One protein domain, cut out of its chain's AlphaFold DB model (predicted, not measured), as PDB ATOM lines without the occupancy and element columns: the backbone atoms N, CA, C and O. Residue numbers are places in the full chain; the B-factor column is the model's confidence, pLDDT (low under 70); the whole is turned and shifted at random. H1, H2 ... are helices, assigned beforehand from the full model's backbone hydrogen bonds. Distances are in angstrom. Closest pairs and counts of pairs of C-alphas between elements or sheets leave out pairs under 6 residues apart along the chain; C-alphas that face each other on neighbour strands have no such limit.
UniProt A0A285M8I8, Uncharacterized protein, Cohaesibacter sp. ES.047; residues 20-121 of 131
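Overview. This is residues 20 to 121 of the 131 residues of an uncharacterized protein of Cohaesibacter sp. ES.047 (UniProt A0A285M8I8). The domain is a flat, open U: the long helix H2 is its base, H1 is a short arm at one end, and H3 with H5 makes the longer arm at the other, with little H4 near its tip. H5 folds back along this arm and ends on H2, while residues 20 to 50 stick out free. The 102 printed residues have five named helices, H1 to H5 in order, and no named strand: the class is all helix. The whole is extended, with a radius of gyration of the C-alphas of 22.2 A and spans of 60 by 43 by 15 A.

Arrangement. H1, residues 21 to 31, is close to but not clearly touching H2, residues 34 to 62; their closest C-alphas, of Phe 31 and Lys 37, are 7.4 A apart, at a steep tilt of 60 degrees. H2 and H3, residues 65 to 78, only just touch, with 3 pairs of C-alphas within 8 A, and only at the corner, closest at Phe 62 and Arg 68, C-alphas 5.3 A apart. H4, residues 86 to 89, touches residues 93 to 99 of H5, residues 93 to 119; the closest C-alphas, of Phe 86 and Val 96, are 5.6 A apart. H5, the hub, touches H3 at Thr 78 and Asn 107, closest C-alphas 5.5 A apart, running opposite ways at a shallow tilt of 33 degrees, only just short of steep. H5 touches H2 with residues 116 to 119 alone, about perpendicular at 84 degrees; the closest C-alphas, of Arg 55 and Asp 116, are 5.9 A apart. Every O i to N i+4 pair is within hydrogen-bond range in H1, H2, H3 and H5; H4 is too short for one.

Along the chain. H1 begins at C-alpha 21 (70.115, 97.321, 125.928) and is 15.4 A long; H2 is 41.2 A, H3 20.1 A and H4 5.1 A. H5, 38.7 A, ends at C-alpha 119 (101.874, 91.744, 152.300).

Size, cuts and confidence. The C-alphas farthest apart, of Ser 20 and Pro 65, are 61.9 A apart. The printed part has no cut and no long link. Residues 20 to 34, 36 and 87 are under pLDDT 70.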
ATOM      1  N   SER A  20      69.408  93.616 122.911       50.25
ATOM      2  CA  SER A  20      68.787  94.878 123.290       50.25
ATOM      3  C   SER A  20      69.631  95.441 124.451       50.25
ATOM      4  O   SER A  20      70.209  94.685 125.234       50.25
ATOM      5  N   TRP A  21      69.669  96.763 124.640       50.53
ATOM      6  CA  TRP A  21      70.115  97.321 125.928       50.53
ATOM      7  C   TRP A  21      69.272  96.770 127.105       50.53
ATOM      8  O   TRP A  21      69.775  96.649 128.214       50.53
ATOM      9  N   GLU A  22      68.037  96.316 126.850       51.31
ATOM     10  CA  GLU A  22      67.184  95.591 127.808       51.31
ATOM     11  C   GLU A  22      67.688  94.178 128.165       51.31
ATOM     12  O   GLU A  22      67.453  93.707 129.276       51.31
ATOM     13  N   ALA A  23      68.409  93.485 127.277       56.31
ATOM     14  CA  ALA A  23      69.042  92.202 127.585       56.31
ATOM     15  C   ALA A  23      70.230  92.395 128.538       56.31
ATOM     16  O   ALA A  23      70.444  91.570 129.426       56.31
ATOM     17  N   LEU A  24      70.947  93.521 128.412       52.56
ATOM     18  CA  LEU A  24      71.944  93.963 129.391       52.56
ATOM     19  C   LEU A  24      71.297  94.383 130.719       52.56
ATOM     20  O   LEU A  24      71.861  94.086 131.769       52.56
ATOM     21  N   ASP A  25      70.116  95.004 130.695       50.12
ATOM     22  CA  ASP A  25      69.395  95.429 131.905       50.12
ATOM     23  C   ASP A  25      68.824  94.228 132.689       50.12
ATOM     24  O   ASP A  25      68.961  94.137 133.911       50.12
ATOM     25  N   ASN A  26      68.321  93.206 131.988       52.44
ATOM     26  CA  ASN A  26      67.982  91.914 132.592       52.44
ATOM     27  C   ASN A  26      69.223  91.178 133.131       52.44
ATOM     28  O   ASN A  26      69.160  90.564 134.199       52.44
ATOM     29  N   LEU A  27      70.375  91.279 132.457       54.72
ATOM     30  CA  LEU A  27      71.649  90.770 132.979       54.72
ATOM     31  C   LEU A  27      72.082  91.532 134.242       54.72
ATOM     32  O   LEU A  27      72.458  90.897 135.227       54.72
ATOM     33  N   MET A  28      71.950  92.860 134.280       52.62
ATOM     34  CA  MET A  28      72.176  93.683 135.477       52.62
ATOM     35  C   MET A  28      71.231  93.312 136.628       52.62
ATOM     36  O   MET A  28      71.673  93.219 137.778       52.62
ATOM     37  N   GLY A  29      69.973  92.976 136.326       54.28
ATOM     38  CA  GLY A  29      69.024  92.396 137.280       54.28
ATOM     39  C   GLY A  29      69.528  91.088 137.902       54.28
ATOM     40  O   GLY A  29      69.390  90.880 139.110       54.28
ATOM     41  N   THR A  30      70.232  90.247 137.131       54.88
ATOM     42  CA  THR A  30      70.822  89.002 137.659       54.88
ATOM     43  C   THR A  30      72.061  89.199 138.540       54.88
ATOM     44  O   THR A  30      72.331  88.352 139.400       54.88
ATOM     45  N   PHE A  31      72.781  90.320 138.404       52.91
ATOM     46  CA  PHE A  31      73.845  90.729 139.336       52.91
ATOM     47  C   PHE A  31      73.286  91.325 140.642       52.91
ATOM     48  O   PHE A  31      74.013  91.455 141.629       52.91
ATOM     49  N   GLY A  32      71.994  91.666 140.675       54.47
ATOM     50  CA  GLY A  32      71.287  92.218 141.830       54.47
ATOM     51  C   GLY A  32      70.856  91.192 142.880       54.47
ATOM     52  O   GLY A  32      70.568  91.590 144.009       54.47
ATOM     53  N   HIS A  33      70.850  89.890 142.561       61.22
ATOM     54  CA  HIS A  33      70.346  88.859 143.472       61.22
ATOM     55  C   HIS A  33      71.180  88.769 144.767       61.22
ATOM     56  O   HIS A  33      72.365  88.415 144.706       61.22
ATOM     57  N   PRO A  34      70.578  89.029 145.948       66.62
ATOM     58  CA  PRO A  34      71.280  89.019 147.233       66.62
ATOM     59  C   PRO A  34      72.003  87.700 147.511       66.62
ATOM     60  O   PRO A  34      73.106  87.705 148.050       66.62
ATOM     61  N   GLU A  35      71.421  86.579 147.084       71.62
ATOM     62  CA  GLU A  35      71.999  85.245 147.258       71.62
ATOM     63  C   GLU A  35      73.253  85.027 146.405       71.62
ATOM     64  O   GLU A  35      74.240  84.494 146.901       71.62
ATOM     65  N   ARG A  36      73.281  85.514 145.154       69.88
ATOM     66  CA  ARG A  36      74.484  85.449 144.303       69.88
ATOM     67  C   ARG A  36      75.582  86.377 144.811       69.88
ATOM     68  O   ARG A  36      76.747  85.992 144.803       69.88
ATOM     69  N   LYS A  37      75.223  87.562 145.321       72.12
ATOM     70  CA  LYS A  37      76.171  88.448 146.016       72.12
ATOM     71  C   LYS A  37      76.721  87.797 147.286       72.12
ATOM     72  O   LYS A  37      77.900  87.965 147.576       72.12
ATOM     73  N   LYS A  38      75.896  87.055 148.031       78.12
ATOM     74  CA  LYS A  38      76.320  86.304 149.220       78.12
ATOM     75  C   LYS A  38      77.281  85.170 148.850       78.12
ATOM     76  O   LYS A  38      78.371  85.130 149.402       78.12
ATOM     77  N   LEU A  39      76.940  84.349 147.857       77.00
ATOM     78  CA  LEU A  39      77.813  83.293 147.322       77.00
ATOM     79  C   LEU A  39      79.144  83.846 146.795       77.00
ATOM     80  O   LEU A  39      80.198  83.292 147.087       77.00
ATOM     81  N   ALA A  40      79.119  84.964 146.061       78.50
ATOM     82  CA  ALA A  40      80.334  85.618 145.577       78.50
ATOM     83  C   ALA A  40      81.202  86.152 146.728       78.50
ATOM     84  O   ALA A  40      82.417  85.993 146.694       78.50
ATOM     85  N   LYS A  41      80.587  86.736 147.767       81.31
ATOM     86  CA  LYS A  41      81.294  87.174 148.981       81.31
ATOM     87  C   LYS A  41      81.892  86.003 149.758       81.31
ATOM     88  O   LYS A  41      83.010  86.121 150.239       81.31
ATOM     89  N   GLU A  42      81.172  84.892 149.878       83.38
ATOM     90  CA  GLU A  42      81.660  83.682 150.546       83.38
ATOM     91  C   GLU A  42      82.819  83.040 149.772       83.38
ATOM     92  O   GLU A  42      83.829  82.682 150.373       83.38
ATOM     93  N   ASP A  43      82.730  82.956 148.439       82.25
ATOM     94  CA  ASP A  43      83.835  82.449 147.619       82.25
ATOM     95  C   ASP A  43      85.042  83.396 147.644       82.25
ATOM     96  O   ASP A  43      86.177  82.933 147.750       82.25
ATOM     97  N   GLN A  44      84.818  84.713 147.627       84.38
ATOM     98  CA  GLN A  44      85.881  85.702 147.790       84.38
ATOM     99  C   GLN A  44      86.562  85.567 149.158       84.38
ATOM    100  O   GLN A  44      87.780  85.420 149.206       84.38
ATOM    101  N   ALA A  45      85.797  85.518 150.251       86.94
ATOM    102  CA  ALA A  45      86.332  85.324 151.598       86.94
ATOM    103  C   ALA A  45      87.113  84.006 151.720       86.94
ATOM    104  O   ALA A  45      88.169  83.962 152.347       86.94
ATOM    105  N   ARG A  46      86.642  82.930 151.077       89.81
ATOM    106  CA  ARG A  46      87.359  81.649 151.035       89.81
ATOM    107  C   ARG A  46      88.686  81.762 150.286       89.81
ATOM    108  O   ARG A  46      89.692  81.240 150.759       89.81
ATOM    109  N   ARG A  47      88.710  82.436 149.132       84.12
ATOM    110  CA  ARG A  47      89.946  82.678 148.365       84.12
ATOM    111  C   ARG A  47      90.932  83.533 149.153       84.12
ATOM    112  O   ARG A  47      92.113  83.208 149.181       84.12
ATOM    113  N   GLU A  48      90.447  84.574 149.820       88.56
ATOM    114  CA  GLU A  48      91.253  85.436 150.687       88.56
ATOM    115  C   GLU A  48      91.822  84.654 151.875       88.56
ATOM    116  O   GLU A  48      93.006  84.785 152.175       88.56
ATOM    117  N   ALA A  49      91.032  83.778 152.502       88.88
ATOM    118  CA  ALA A  49      91.503  82.921 153.588       88.88
ATOM    119  C   ALA A  49      92.615  81.962 153.132       88.88
ATOM    120  O   ALA A  49      93.633  81.840 153.809       88.88
ATOM    121  N   ILE A  50      92.456  81.321 151.967       90.25
ATOM    122  CA  ILE A  50      93.488  80.443 151.388       90.25
ATOM    123  C   ILE A  50      94.756  81.243 151.064       90.25
ATOM    124  O   ILE A  50      95.853  80.813 151.413       90.25
ATOM    125  N   ALA A  51      94.614  82.414 150.439       88.94
ATOM    126  CA  ALA A  51      95.744  83.276 150.105       88.94
ATOM    127  C   ALA A  51      96.484  83.762 151.361       88.94
ATOM    128  O   ALA A  51      97.711  83.750 151.395       88.94
ATOM    129  N   ASN A  52      95.758  84.141 152.414       90.25
ATOM    130  CA  ASN A  52      96.362  84.564 153.674       90.25
ATOM    131  C   ASN A  52      97.068  83.405 154.383       90.25
ATOM    132  O   ASN A  52      98.183  83.596 154.857       90.25
ATOM    133  N   SER A  53      96.476  82.205 154.400       92.75
ATOM    134  CA  SER A  53      97.140  81.004 154.928       92.75
ATOM    135  C   SER A  53      98.454  80.744 154.195       92.75
ATOM    136  O   SER A  53      99.494  80.634 154.831       92.75
ATOM    137  N   TYR A  54      98.420  80.749 152.860       93.06
ATOM    138  CA  TYR A  54      99.610  80.582 152.029       93.06
ATOM    139  C   TYR A  54     100.697  81.617 152.355       93.06
ATOM    140  O   TYR A  54     101.857  81.255 152.535       93.06
ATOM    141  N   ARG A  55     100.341  82.900 152.483       93.25
ATOM    142  CA  ARG A  55     101.312  83.953 152.819       93.25
ATOM    143  C   ARG A  55     101.896  83.788 154.221       93.25
ATOM    144  O   ARG A  55     103.085  84.026 154.409       93.25
ATOM    145  N   HIS A  56     101.096  83.365 155.197       91.56
ATOM    146  CA  HIS A  56     101.600  83.062 156.536       91.56
ATOM    147  C   HIS A  56     102.561  81.869 156.533       91.56
ATOM    148  O   HIS A  56     103.596  81.938 157.195       91.56
ATOM    149  N   ASP A  57     102.277  80.830 155.746       92.38
ATOM    150  CA  ASP A  57     103.183  79.690 155.579       92.38
ATOM    151  C   ASP A  57     104.506  80.124 154.929       92.38
ATOM    152  O   ASP A  57     105.585  79.737 155.383       92.38
ATOM    153  N   LEU A  58     104.444  80.993 153.911       92.19
ATOM    154  CA  LEU A  58     105.637  81.598 153.317       92.19
ATOM    155  C   LEU A  58     106.451  82.370 154.356       92.19
ATOM    156  O   LEU A  58     107.661  82.171 154.439       92.19
ATOM    157  N   LEU A  59     105.809  83.226 155.155       91.94
ATOM    158  CA  LEU A  59     106.489  83.985 156.203       91.94
ATOM    159  C   LEU A  59     107.152  83.054 157.217       91.94
ATOM    160  O   LEU A  59     108.306  83.272 157.566       91.94
ATOM    161  N   ALA A  60     106.462  82.000 157.655       90.25
ATOM    162  CA  ALA A  60     107.010  81.035 158.603       90.25
ATOM    163  C   ALA A  60     108.283  80.357 158.068       90.25
ATOM    164  O   ALA A  60     109.246  80.181 158.812       90.25
ATOM    165  N   ILE A  61     108.315  80.024 156.775       91.25
ATOM    166  CA  ILE A  61     109.490  79.434 156.122       91.25
ATOM    167  C   ILE A  61     110.602  80.478 155.973       91.25
ATOM    168  O   ILE A  61     111.736  80.249 156.399       91.25
ATOM    169  N   PHE A  62     110.294  81.629 155.377       91.25
ATOM    170  CA  PHE A  62     111.286  82.629 154.985       91.25
ATOM    171  C   PHE A  62     111.753  83.535 156.126       91.25
ATOM    172  O   PHE A  62     112.764  84.208 155.965       91.25
ATOM    173  N   ALA A  63     111.094  83.523 157.287       87.75
ATOM    174  CA  ALA A  63     111.589  84.180 158.496       87.75
ATOM    175  C   ALA A  63     112.781  83.441 159.131       87.75
ATOM    176  O   ALA A  63     113.556  84.062 159.860       87.75
ATOM    177  N   THR A  64     112.952  82.144 158.848       90.00
ATOM    178  CA  THR A  64     114.097  81.359 159.341       90.00
ATOM    179  C   THR A  64     115.411  81.789 158.673       90.00
ATOM    180  O   THR A  64     115.391  82.218 157.515       90.00
ATOM    181  N   PRO A  65     116.575  81.640 159.335       89.69
ATOM    182  CA  PRO A  65     117.872  81.949 158.727       89.69
ATOM    183  C   PRO A  65     118.131  81.188 157.418       89.69
ATOM    184  O   PRO A  65     118.652  81.752 156.454       89.69
ATOM    185  N   GLU A  66     117.754  79.910 157.352       90.44
ATOM    186  CA  GLU A  66     117.890  79.072 156.159       90.44
ATOM    187  C   GLU A  66     116.959  79.543 155.042       90.44
ATOM    188  O   GLU A  66     117.392  79.668 153.894       90.44
ATOM    189  N   GLY A  67     115.705  79.853 155.380       90.94
ATOM    190  CA  GLY A  67     114.736  80.417 154.447       90.94
ATOM    191  C   GLY A  67     115.237  81.725 153.842       90.94
ATOM    192  O   GLY A  67     115.245  81.865 152.618       90.94
ATOM    193  N   ARG A  68     115.750  82.645 154.671       90.38
ATOM    194  CA  ARG A  68     116.352  83.908 154.211       90.38
ATOM    195  C   ARG A  68     117.502  83.671 153.232       90.38
ATOM    196  O   ARG A  68     117.508  84.266 152.163       90.38
ATOM    197  N   ARG A  69     118.414  82.733 153.520       90.75
ATOM    198  CA  ARG A  69     119.510  82.383 152.589       90.75
ATOM    199  C   ARG A  69     118.994  81.867 151.248       90.75
ATOM    200  O   ARG A  69     119.537  82.222 150.204       90.75
ATOM    201  N   VAL A  70     117.961  81.024 151.257       91.88
ATOM    202  CA  VAL A  70     117.329  80.541 150.019       91.88
ATOM    203  C   VAL A  70     116.730  81.711 149.240       91.88
ATOM    204  O   VAL A  70     116.963  81.816 148.036       91.88
ATOM    205  N   LEU A  71     116.016  82.610 149.920       91.31
ATOM    206  CA  LEU A  71     115.426  83.795 149.301       91.31
ATOM    207  C   LEU A  71     116.498  84.706 148.692       91.31
ATOM    208  O   LEU A  71     116.370  85.101 147.535       91.31
ATOM    209  N   ASP A  72     117.589  84.960 149.412       90.06
ATOM    210  CA  ASP A  72     118.722  85.754 148.929       90.06
ATOM    211  C   ASP A  72     119.334  85.146 147.663       90.06
ATOM    212  O   ASP A  72     119.582  85.851 146.679       90.06
ATOM    213  N   HIS A  73     119.522  83.823 147.635       90.75
ATOM    214  CA  HIS A  73     120.004  83.126 146.443       90.75
ATOM    215  C   HIS A  73     119.023  83.223 145.269       90.75
ATOM    216  O   HIS A  73     119.455  83.422 144.129       90.75
ATOM    217  N   MET A  74     117.716  83.125 145.524       91.25
ATOM    218  CA  MET A  74     116.690  83.300 144.493       91.25
ATOM    219  C   MET A  74     116.717  84.719 143.917       91.25
ATOM    220  O   MET A  74     116.715  84.878 142.694       91.25
ATOM    221  N   ILE A  75     116.796  85.743 144.770       90.44
ATOM    222  CA  ILE A  75     116.875  87.151 144.357       90.44
ATOM    223  C   ILE A  75     118.144  87.390 143.537       90.44
ATOM    224  O   ILE A  75     118.065  87.906 142.420       90.44
ATOM    225  N   ALA A  76     119.306  86.977 144.048       89.50
ATOM    226  CA  ALA A  76     120.583  87.152 143.364       89.50
ATOM    227  C   ALA A  76     120.597  86.456 141.991       89.50
ATOM    228  O   ALA A  76     121.074  87.025 141.008       89.50
ATOM    229  N   GLY A  77     120.014  85.257 141.898       88.12
ATOM    230  CA  GLY A  77     119.932  84.483 140.659       88.12
ATOM    231  C   GLY A  77     118.937  85.013 139.620       88.12
ATOM    232  O   GLY A  77     119.012  84.614 138.457       88.12
ATOM    233  N   THR A  78     118.015  85.910 139.993       89.50
ATOM    234  CA  THR A  78     116.913  86.358 139.116       89.50
ATOM    235  C   THR A  78     116.864  87.875 138.933       89.50
ATOM    236  O   THR A  78     117.097  88.378 137.830       89.50
ATOM    237  N   LEU A  79     116.617  88.622 140.002       84.81
ATOM    238  CA  LEU A  79     116.507  90.079 139.969       84.81
ATOM    239  C   LEU A  79     117.888  90.749 140.004       84.81
ATOM    240  O   LEU A  79     118.081  91.781 139.371       84.81
ATOM    241  N   GLY A  80     118.861  90.133 140.686       80.88
ATOM    242  CA  GLY A  80     120.232  90.642 140.819       80.88
ATOM    243  C   GLY A  80     121.206  90.217 139.713       80.88
ATOM    244  O   GLY A  80     122.344  90.683 139.688       80.88
ATOM    245  N   ARG A  81     120.802  89.331 138.794       83.06
ATOM    246  CA  ARG A  81     121.714  88.813 137.754       83.06
ATOM    247  C   ARG A  81     122.058  89.877 136.707       83.06
ATOM    248  O   ARG A  81     121.162  90.575 136.218       83.06
ATOM    249  N   PRO A  82     123.320  89.915 136.245       81.69
ATOM    250  CA  PRO A  82     123.763  90.863 135.235       81.69
ATOM    251  C   PRO A  82     122.944  90.735 133.941       81.69
ATOM    252  O   PRO A  82     122.433  89.648 133.621       81.69
ATOM    253  N   PRO A  83     122.784  91.833 133.184       78.12
ATOM    254  CA  PRO A  83     122.167  91.775 131.870       78.12
ATOM    255  C   PRO A  83     123.016  90.878 130.964       78.12
ATOM    256  O   PRO A  83     124.230  91.034 130.873       78.12
ATOM    257  N   VAL A  84     122.372  89.913 130.307       74.88
ATOM    258  CA  VAL A  84     123.030  89.034 129.334       74.88
ATOM    259  C   VAL A  84     122.633  89.506 127.947       74.88
ATOM    260  O   VAL A  84     121.448  89.536 127.619       74.88
ATOM    261  N   ASN A  85     123.618  89.860 127.122       78.50
ATOM    262  CA  ASN A  85     123.373  90.137 125.715       78.50
ATOM    263  C   ASN A  85     123.345  88.818 124.932       78.50
ATOM    264  O   ASN A  85     124.361  88.364 124.408       78.50
ATOM    265  N   PHE A  86     122.171  88.190 124.867       73.31
ATOM    266  CA  PHE A  86     121.996  86.899 124.197       73.31
ATOM    267  C   PHE A  86     122.338  86.936 122.696       73.31
ATOM    268  O   PHE A  86     122.717  85.908 122.141       73.31
ATOM    269  N   ALA A  87     122.290  88.106 122.046       67.75
ATOM    270  CA  ALA A  87     122.694  88.248 120.645       67.75
ATOM    271  C   ALA A  87     124.207  88.044 120.440       67.75
ATOM    272  O   ALA A  87     124.637  87.596 119.381       67.75
ATOM    273  N   GLN A  88     125.024  88.319 121.463       75.00
ATOM    274  CA  GLN A  88     126.470  88.071 121.433       75.00
ATOM    275  C   GLN A  88     126.833  86.616 121.763       75.00
ATOM    276  O   GLN A  88     127.988  86.228 121.615       75.00
ATOM    277  N   ALA A  89     125.860  85.797 122.172       76.38
ATOM    278  CA  ALA A  89     126.068  84.396 122.534       76.38
ATOM    279  C   ALA A  89     126.003  83.431 121.330       76.38
ATOM    280  O   ALA A  89     125.980  82.218 121.523       76.38
ATOM    281  N   GLY A  90     125.953  83.948 120.093       80.69
ATOM    282  CA  GLY A  90     125.859  83.129 118.877       80.69
ATOM    283  C   GLY A  90     124.521  82.395 118.718       80.69
ATOM    284  O   GLY A  90     124.440  81.426 117.969       80.69
ATOM    285  N   LEU A  91     123.487  82.837 119.438       84.12
ATOM    286  CA  LEU A  91     122.147  82.252 119.420       84.12
ATOM    287  C   LEU A  91     121.322  82.781 118.241       84.12
ATOM    288  O   LEU A  91     121.480  83.931 117.824       84.12
ATOM    289  N   SER A  92     120.396  81.963 117.735       87.12
ATOM    290  CA  SER A  92     119.392  82.428 116.772       87.12
ATOM    291  C   SER A  92     118.389  83.384 117.433       87.12
ATOM    292  O   SER A  92     118.211  83.367 118.652       87.12
ATOM    293  N   ALA A  93     117.692  84.201 116.638       85.44
ATOM    294  CA  ALA A  93     116.690  85.142 117.153       85.44
ATOM    295  C   ALA A  93     115.595  84.446 117.992       85.44
ATOM    296  O   ALA A  93     115.228  84.942 119.057       85.44
ATOM    297  N   ASP A  94     115.145  83.262 117.569       88.81
ATOM    298  CA  ASP A  94     114.152  82.473 118.306       88.81
ATOM    299  C   ASP A  94     114.697  81.990 119.655       88.81
ATOM    300  O   ASP A  94     114.023  82.088 120.680       88.81
ATOM    301  N   GLN A  95     115.948  81.518 119.687       87.12
ATOM    302  CA  GLN A  95     116.609  81.095 120.926       87.12
ATOM    303  C   GLN A  95     116.791  82.268 121.893       87.12
ATOM    304  O   GLN A  95     116.566  82.113 123.094       87.12
ATOM    305  N   VAL A  96     117.147  83.449 121.380       87.19
ATOM    306  CA  VAL A  96     117.214  84.683 122.173       87.19
ATOM    307  C   VAL A  96     115.845  85.006 122.780       87.19
ATOM    308  O   VAL A  96     115.768  85.274 123.979       87.19
ATOM    309  N   GLY A  97     114.770  84.927 121.988       86.31
ATOM    310  CA  GLY A  97     113.403  85.171 122.453       86.31
ATOM    311  C   GLY A  97     112.970  84.216 123.568       86.31
ATOM    312  O   GLY A  97     112.464  84.659 124.598       86.31
ATOM    313  N   VAL A  98     113.238  82.915 123.415       89.75
ATOM    314  CA  VAL A  98     112.934  81.901 124.440       89.75
ATOM    315  C   VAL A  98     113.716  82.158 125.730       89.75
ATOM    316  O   VAL A  98     113.141  82.116 126.817       89.75
ATOM    317  N   MET A  99     115.011  82.469 125.632       87.31
ATOM    318  CA  MET A  99     115.853  82.735 126.803       87.31
ATOM    319  C   MET A  99     115.454  84.020 127.537       87.31
ATOM    320  O   MET A  99     115.476  84.055 128.770       87.31
ATOM    321  N   ALA A 100     115.057  85.061 126.801       86.88
ATOM    322  CA  ALA A 100     114.533  86.295 127.378       86.88
ATOM    323  C   ALA A 100     113.205  86.049 128.114       86.88
ATOM    324  O   ALA A 100     113.092  86.377 129.291       86.88
ATOM    325  N   ALA A 101     112.248  85.366 127.478       88.94
ATOM    326  CA  ALA A 101     110.976  85.022 128.112       88.94
ATOM    327  C   ALA A 101     111.166  84.137 129.357       88.94
ATOM    328  O   ALA A 101     110.499  84.329 130.374       88.94
ATOM    329  N   TYR A 102     112.115  83.199 129.311       90.00
ATOM    330  CA  TYR A 102     112.469  82.379 130.465       90.00
ATOM    331  C   TYR A 102     113.052  83.216 131.615       90.00
ATOM    332  O   TYR A 102     112.645  83.026 132.764       90.00
ATOM    333  N   ARG A 103     113.948  84.185 131.328       89.81
ATOM    334  CA  ARG A 103     114.409  85.161 132.339       89.81
ATOM    335  C   ARG A 103     113.209  85.855 132.975       89.81
ATOM    336  O   ARG A 103     113.117  85.885 134.203       89.81
ATOM    337  N   ASP A 104     112.335  86.422 132.160       88.81
ATOM    338  CA  ASP A 104     111.244  87.267 132.635       88.81
ATOM    339  C   ASP A 104     110.229  86.473 133.461       88.81
ATOM    340  O   ASP A 104     109.771  86.947 134.503       88.81
ATOM    341  N   GLY A 105     109.964  85.221 133.080       90.88
ATOM    342  CA  GLY A 105     109.156  84.296 133.871       90.88
ATOM    343  C   GLY A 105     109.739  84.062 135.266       90.88
ATOM    344  O   GLY A 105     109.029  84.206 136.261       90.88
ATOM    345  N   GLN A 106     111.044  83.788 135.367       92.75
ATOM    346  CA  GLN A 106     111.711  83.625 136.666       92.75
ATOM    347  C   GLN A 106     111.625  84.895 137.525       92.75
ATOM    348  O   GLN A 106     111.321  84.815 138.713       92.75
ATOM    349  N   ASN A 107     111.853  86.065 136.921       91.56
ATOM    350  CA  ASN A 107     111.752  87.348 137.618       91.56
ATOM    351  C   ASN A 107     110.338  87.591 138.149       91.56
ATOM    352  O   ASN A 107     110.179  88.038 139.280       91.56
ATOM    353  N   THR A 108     109.323  87.261 137.351       93.56
ATOM    354  CA  THR A 108     107.911  87.433 137.713       93.56
ATOM    355  C   THR A 108     107.541  86.575 138.921       93.56
ATOM    356  O   THR A 108     106.905  87.069 139.849       93.56
ATOM    357  N   VAL A 109     107.979  85.312 138.948       93.38
ATOM    358  CA  VAL A 109     107.712  84.402 140.074       93.38
ATOM    359  C   VAL A 109     108.380  84.898 141.355       93.38
ATOM    360  O   VAL A 109     107.729  84.963 142.395       93.38
ATOM    361  N   VAL A 110     109.658  85.288 141.290       92.62
ATOM    362  CA  VAL A 110     110.372  85.806 142.470       92.62
ATOM    363  C   VAL A 110     109.763  87.127 142.943       92.62
ATOM    364  O   VAL A 110     109.572  87.318 144.139       92.62
ATOM    365  N   HIS A 111     109.377  88.013 142.027       91.56
ATOM    366  CA  HIS A 111     108.689  89.254 142.375       91.56
ATOM    367  C   HIS A 111     107.334  89.002 143.058       91.56
ATOM    368  O   HIS A 111     107.010  89.665 144.044       91.56
ATOM    369  N   ALA A 112     106.542  88.046 142.563       92.69
ATOM    370  CA  ALA A 112     105.272  87.667 143.180       92.69
ATOM    371  C   ALA A 112     105.481  87.140 144.608       92.69
ATOM    372  O   ALA A 112     104.822  87.612 145.530       92.69
ATOM    373  N   LEU A 113     106.472  86.262 144.803       93.25
ATOM    374  CA  LEU A 113     106.848  85.753 146.123       93.25
ATOM    375  C   LEU A 113     107.211  86.884 147.098       93.25
ATOM    376  O   LEU A 113     106.724  86.910 148.226       93.25
ATOM    377  N   LEU A 114     108.038  87.842 146.663       92.12
ATOM    378  CA  LEU A 114     108.416  88.996 147.487       92.12
ATOM    379  C   LEU A 114     107.220  89.894 147.814       92.12
ATOM    380  O   LEU A 114     107.126  90.408 148.925       92.12
ATOM    381  N   THR A 115     106.298  90.062 146.866       92.50
ATOM    382  CA  THR A 115     105.067  90.838 147.071       92.50
ATOM    383  C   THR A 115     104.172  90.176 148.117       92.50
ATOM    384  O   THR A 115     103.662  90.851 149.010       92.50
ATOM    385  N   ASP A 116     104.010  88.855 148.042       93.44
ATOM    386  CA  ASP A 116     103.216  88.082 148.998       93.44
ATOM    387  C   ASP A 116     103.830  88.089 150.403       93.44
ATOM    388  O   ASP A 116     103.101  88.240 151.382       93.44
ATOM    389  N   LEU A 117     105.159  88.002 150.507       92.56
ATOM    390  CA  LEU A 117     105.885  88.137 151.774       92.56
ATOM    391  C   LEU A 117     105.747  89.547 152.371       92.56
ATOM    392  O   LEU A 117     105.464  89.694 153.561       92.56
ATOM    393  N   ALA A 118     105.888  90.592 151.552       90.81
ATOM    394  CA  ALA A 118     105.714  91.973 151.995       90.81
ATOM    395  C   ALA A 118     104.284  92.236 152.503       90.81
ATOM    396  O   ALA A 118     104.100  92.945 153.492       90.81
ATOM    397  N   ALA A 119     103.272  91.618 151.885       90.94
ATOM    398  CA  ALA A 119     101.874  91.744 152.300       90.94
ATOM    399  C   ALA A 119     101.597  91.197 153.714       90.94
ATOM    400  O   ALA A 119     100.621  91.608 154.341       90.94
ATOM    401  N   VAL A 120     102.449  90.304 154.229       91.31
ATOM    402  CA  VAL A 120     102.377  89.777 155.606       91.31
ATOM    403  C   VAL A 120     103.464  90.338 156.525       91.31
ATOM    404  O   VAL A 120     103.670  89.822 157.620       91.31
ATOM    405  N   GLY A 121     104.127  91.424 156.116       86.38
ATOM    406  CA  GLY A 121     105.066  92.162 156.962       86.38
ATOM    407  C   GLY A 121     106.471  91.568 157.032       86.38
ATOM    408  O   GLY A 121     107.199  91.865 157.975       86.38
TER     409      GLY A 121